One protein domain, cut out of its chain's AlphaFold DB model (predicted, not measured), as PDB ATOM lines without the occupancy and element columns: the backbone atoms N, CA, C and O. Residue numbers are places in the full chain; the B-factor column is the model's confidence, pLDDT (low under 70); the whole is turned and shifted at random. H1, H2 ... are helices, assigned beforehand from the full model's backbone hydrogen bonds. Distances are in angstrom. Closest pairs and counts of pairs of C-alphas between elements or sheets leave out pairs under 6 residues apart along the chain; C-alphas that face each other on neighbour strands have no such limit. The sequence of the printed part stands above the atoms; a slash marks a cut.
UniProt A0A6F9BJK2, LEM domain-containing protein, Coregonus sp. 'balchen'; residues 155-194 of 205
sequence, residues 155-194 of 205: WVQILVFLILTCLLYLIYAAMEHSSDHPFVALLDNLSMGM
ATOM      1  N   TRP A 155     158.590  91.580 177.590       86.06
ATOM      2  CA  TRP A 155     158.437  91.058 176.229       86.06
ATOM      3  C   TRP A 155     157.659  89.742 176.147       86.06
ATOM      4  O   TRP A 155     156.819  89.589 175.268       86.06
ATOM      5  N   VAL A 156     157.895  88.802 177.066       90.31
ATOM      6  CA  VAL A 156     157.153  87.534 177.139       90.31
ATOM      7  C   VAL A 156     155.711  87.792 177.571       90.31
ATOM      8  O   VAL A 156     154.797  87.204 177.005       90.31
ATOM      9  N   GLN A 157     155.481  88.716 178.508       87.62
ATOM     10  CA  GLN A 157     154.127  89.119 178.900       87.62
ATOM     11  C   GLN A 157     153.363  89.774 177.734       87.62
ATOM     12  O   GLN A 157     152.203  89.438 177.500       87.62
ATOM     13  N   ILE A 158     154.016  90.656 176.969       94.00
ATOM     14  CA  ILE A 158     153.452  91.271 175.757       94.00
ATOM     15  C   ILE A 158     153.183  90.207 174.687       94.00
ATOM     16  O   ILE A 158     152.123  90.230 174.072       94.00
ATOM     17  N   LEU A 159     154.092  89.246 174.491       95.19
ATOM     18  CA  LEU A 159     153.921  88.151 173.532       95.19
ATOM     19  C   LEU A 159     152.717  87.272 173.890       95.19
ATOM     20  O   LEU A 159     151.895  86.986 173.027       95.19
ATOM     21  N   VAL A 160     152.582  86.878 175.159       95.25
ATOM     22  CA  VAL A 160     151.429  86.101 175.639       95.25
ATOM     23  C   VAL A 160     150.134  86.893 175.457       95.25
ATOM     24  O   VAL A 160     149.139  86.332 175.005       95.25
ATOM     25  N   PHE A 161     150.146  88.196 175.743       95.94
ATOM     26  CA  PHE A 161     148.993  89.061 175.505       95.94
ATOM     27  C   PHE A 161     148.634  89.144 174.016       95.94
ATOM     28  O   PHE A 161     147.464  89.012 173.679       95.94
ATOM     29  N   LEU A 162     149.621  89.282 173.125       96.56
ATOM     30  CA  LEU A 162     149.423  89.297 171.671       96.56
ATOM     31  C   LEU A 162     148.857  87.957 171.173       96.56
ATOM     32  O   LEU A 162     147.937  87.932 170.364       96.56
ATOM     33  N   ILE A 163     149.349  86.831 171.694       96.44
ATOM     34  CA  ILE A 163     148.816  85.503 171.363       96.44
ATOM     35  C   ILE A 163     147.359  85.378 171.824       96.44
ATOM     36  O   ILE A 163     146.524  84.913 171.055       96.44
ATOM     37  N   LEU A 164     147.030  85.811 173.045       97.19
ATOM     38  CA  LEU A 164     145.661  85.771 173.568       97.19
ATOM     39  C   LEU A 164     144.710  86.686 172.788       97.19
ATOM     40  O   LEU A 164     143.602  86.262 172.469       97.19
ATOM     41  N   THR A 165     145.124  87.913 172.456       96.06
ATOM     42  CA  THR A 165     144.306  88.836 171.654       96.06
ATOM     43  C   THR A 165     144.149  88.345 170.224       96.06
ATOM     44  O   THR A 165     143.045  88.417 169.699       96.06
ATOM     45  N   CYS A 166     145.195  87.786 169.613       94.50
ATOM     46  CA  CYS A 166     145.124  87.166 168.293       94.50
ATOM     47  C   CYS A 166     144.211  85.937 168.301       94.50
ATOM     48  O   CYS A 166     143.366  85.814 167.427       94.50
ATOM     49  N   LEU A 167     144.311  85.060 169.302       95.62
ATOM     50  CA  LEU A 167     143.449  83.885 169.434       95.62
ATOM     51  C   LEU A 167     141.990  84.289 169.663       95.62
ATOM     52  O   LEU A 167     141.101  83.756 169.007       95.62
ATOM     53  N   LEU A 168     141.732  85.260 170.543       93.62
ATOM     54  CA  LEU A 168     140.391  85.804 170.753       93.62
ATOM     55  C   LEU A 168     139.858  86.468 169.480       93.62
ATOM     56  O   LEU A 168     138.694  86.282 169.143       93.62
ATOM     57  N   TYR A 169     140.711  87.191 168.754       90.88
ATOM     58  CA  TYR A 169     140.387  87.779 167.461       90.88
ATOM     59  C   TYR A 169     140.123  86.710 166.395       90.88
ATOM     60  O   TYR A 169     139.210  86.881 165.608       90.88
ATOM     61  N   LEU A 170     140.848  85.589 166.380       88.44
ATOM     62  CA  LEU A 170     140.601  84.464 165.474       88.44
ATOM     63  C   LEU A 170     139.302  83.740 165.812       88.44
ATOM     64  O   LEU A 170     138.595  83.332 164.904       88.44
ATOM     65  N   ILE A 171     138.964  83.596 167.095       91.69
ATOM     66  CA  ILE A 171     137.659  83.072 167.516       91.69
ATOM     67  C   ILE A 171     136.563  84.038 167.086       91.69
ATOM     68  O   ILE A 171     135.592  83.617 166.473       91.69
ATOM     69  N   TYR A 172     136.730  85.329 167.366       87.88
ATOM     70  CA  TYR A 172     135.804  86.368 166.935       87.88
ATOM     71  C   TYR A 172     135.648  86.358 165.417       87.88
ATOM     72  O   TYR A 172     134.535  86.273 164.933       87.88
ATOM     73  N   ALA A 173     136.742  86.325 164.663       82.69
ATOM     74  CA  ALA A 173     136.743  86.237 163.215       82.69
ATOM     75  C   ALA A 173     136.213  84.895 162.715       82.69
ATOM     76  O   ALA A 173     135.634  84.884 161.656       82.69
ATOM     77  N   ALA A 174     136.336  83.773 163.419       81.25
ATOM     78  CA  ALA A 174     135.696  82.517 163.021       81.25
ATOM     79  C   ALA A 174     134.182  82.551 163.274       81.25
ATOM     80  O   ALA A 174     133.411  81.980 162.509       81.25
ATOM     81  N   MET A 175     133.756  83.252 164.327       84.62
ATOM     82  CA  MET A 175     132.347  83.517 164.611       84.62
ATOM     83  C   MET A 175     131.769  84.551 163.626       84.62
ATOM     84  O   MET A 175     130.639  84.395 163.168       84.62
ATOM     85  N   GLU A 176     132.564  85.551 163.233       75.19
ATOM     86  CA  GLU A 176     132.174  86.724 162.436       75.19
ATOM     87  C   GLU A 176     132.517  86.631 160.940       75.19
ATOM     88  O   GLU A 176     131.886  87.312 160.139       75.19
ATOM     89  N   HIS A 177     133.430  85.750 160.509       61.59
ATOM     90  CA  HIS A 177     133.656  85.367 159.095       61.59
ATOM     91  C   HIS A 177     132.453  84.631 158.511       61.59
ATOM     92  O   HIS A 177     132.406  84.382 157.310       61.59
ATOM     93  N   SER A 178     131.461  84.306 159.337       63.00
ATOM     94  CA  SER A 178     130.129  83.975 158.846       63.00
ATOM     95  C   SER A 178     129.450  85.183 158.169       63.00
ATOM     96  O   SER A 178     128.473  84.982 157.453       63.00
ATOM     97  N   SER A 179     129.941  86.414 158.384       60.38
ATOM     98  CA  SER A 179     129.313  87.664 157.934       60.38
ATOM     99  C   SER A 179     130.213  88.652 157.175       60.38
ATOM    100  O   SER A 179     129.727  89.125 156.162       60.38
ATOM    101  N   ASP A 180     131.474  88.948 157.535       61.69
ATOM    102  CA  ASP A 180     132.258  89.972 156.798       61.69
ATOM    103  C   ASP A 180     133.792  89.794 156.901       61.69
ATOM    104  O   ASP A 180     134.339  89.537 157.975       61.69
ATOM    105  N   HIS A 181     134.517  89.981 155.785       64.12
ATOM    106  CA  HIS A 181     135.991  89.964 155.711       64.12
ATOM    107  C   HIS A 181     136.581  91.389 155.550       64.12
ATOM    108  O   HIS A 181     137.090  91.730 154.478       64.12
ATOM    109  N   PRO A 182     136.600  92.240 156.596       67.56
ATOM    110  CA  PRO A 182     137.120  93.612 156.508       67.56
ATOM    111  C   PRO A 182     138.643  93.675 156.273       67.56
ATOM    112  O   PRO A 182     139.168  94.689 155.818       67.56
ATOM    113  N   PHE A 183     139.360  92.579 156.535       65.69
ATOM    114  CA  PHE A 183     140.812  92.481 156.354       65.69
ATOM    115  C   PHE A 183     141.228  92.328 154.894       65.69
ATOM    116  O   PHE A 183     142.281  92.835 154.513       65.69
ATOM    117  N   VAL A 184     140.393  91.686 154.069       66.69
ATOM    118  CA  VAL A 184     140.651  91.586 152.628       66.69
ATOM    119  C   VAL A 184     140.581  92.978 152.008       66.69
ATOM    120  O   VAL A 184     141.489  93.345 151.282       66.69
ATOM    121  N   ALA A 185     139.602  93.804 152.392       67.19
ATOM    122  CA  ALA A 185     139.488  95.178 151.905       67.19
ATOM    123  C   ALA A 185     140.695  96.054 152.286       67.19
ATOM    124  O   ALA A 185     141.136  96.880 151.496       67.19
ATOM    125  N   LEU A 186     141.256  95.898 153.487       72.25
ATOM    126  CA  LEU A 186     142.414  96.690 153.925       72.25
ATOM    127  C   LEU A 186     143.706  96.263 153.210       72.25
ATOM    128  O   LEU A 186     144.496  97.118 152.820       72.25
ATOM    129  N   LEU A 187     143.888  94.956 152.987       74.94
ATOM    130  CA  LEU A 187     144.979  94.425 152.167       74.94
ATOM    131  C   LEU A 187     144.839  94.827 150.700       74.94
ATOM    132  O   LEU A 187     145.840  95.172 150.090       74.94
ATOM    133  N   ASP A 188     143.624  94.848 150.159       72.75
ATOM    134  CA  ASP A 188     143.348  95.265 148.782       72.75
ATOM    135  C   ASP A 188     143.610  96.771 148.594       72.75
ATOM    136  O   ASP A 188     144.241  97.186 147.626       72.75
ATOM    137  N   ASN A 189     143.252  97.598 149.586       72.81
ATOM    138  CA  ASN A 189     143.597  99.025 149.608       72.81
ATOM    139  C   ASN A 189     145.114  99.266 149.725       72.81
ATOM    140  O   ASN A 189     145.647 100.175 149.089       72.81
ATOM    141  N   LEU A 190     145.821  98.463 150.524       72.88
ATOM    142  CA  LEU A 190     147.277  98.559 150.658       72.88
ATOM    143  C   LEU A 190     147.992  98.054 149.396       72.88
ATOM    144  O   LEU A 190     148.975  98.655 148.968       72.88
ATOM    145  N   SER A 191     147.457  96.995 148.778       71.88
ATOM    146  CA  SER A 191     147.900  96.471 147.487       71.88
ATOM    147  C   SER A 191     147.739  97.545 146.416       71.88
ATOM    148  O   SER A 191     148.727  97.925 145.808       71.88
ATOM    149  N   MET A 192     146.549  98.140 146.261       66.75
ATOM    150  CA  MET A 192     146.313  99.259 145.337       66.75
ATOM    151  C   MET A 192     147.284 100.427 145.562       66.75
ATOM    152  O   MET A 192     147.802 100.973 144.590       66.75
ATOM    153  N   GLY A 193     147.578 100.777 146.820       64.69
ATOM    154  CA  GLY A 193     148.540 101.832 147.155       64.69
ATOM    155  C   GLY A 193     149.979 101.522 146.723       64.69
ATOM    156  O   GLY A 193     150.700 102.428 146.312       64.69
ATOM    157  N   MET A 194     150.397 100.255 146.754       62.53
ATOM    158  CA  MET A 194     151.719  99.835 146.267       62.53
ATOM    159  C   MET A 194     151.802  99.818 144.730       62.53
ATOM    160  O   MET A 194     152.851 100.132 144.165       62.53
TER     161      MET A 194
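Overview. This is residues 155 to 194 of the 205 residues of the protein "LEM domain-containing protein" of Coregonus sp. 'balchen' (UniProt A0A6F9BJK2). Two helices make an open, flat V: the longer arm is H1, the shorter is H2, and residues 177 to 181 make the turn between them at the tip. The space between the arms is empty. The printed part has 40 residues with two named helices, H1 then H2, and no named strand; its class is all helix. It is only just extended, close to loose, with a radius of gyration of the C-alphas of 13.5 A, and spans 36 by 28 by 6 A.

Arrangement. H1, residues 155 to 176, and H2, residues 182 to 194, are apart, with no C-alpha of the one within 8 A of the other. A tight link of 5 residues joins them. In both helices every O i to N i+4 pair is within hydrogen-bond range.

Along the chain. H1 is 30.0 A long, from C-alpha 155 at (158.437, 91.058, 176.229) to C-alpha 176 at (132.174, 86.724, 162.436). H2 is 18.9 A long and ends with C-alpha 194 at (151.719, 99.835, 146.267).

Size, cuts and confidence. The C-alphas farthest apart, those of Gln 157 and Met 192, are 35.9 A apart. The printed part has no cut. The pLDDT is under 70 at residues 177 to 185 and 192 to 194.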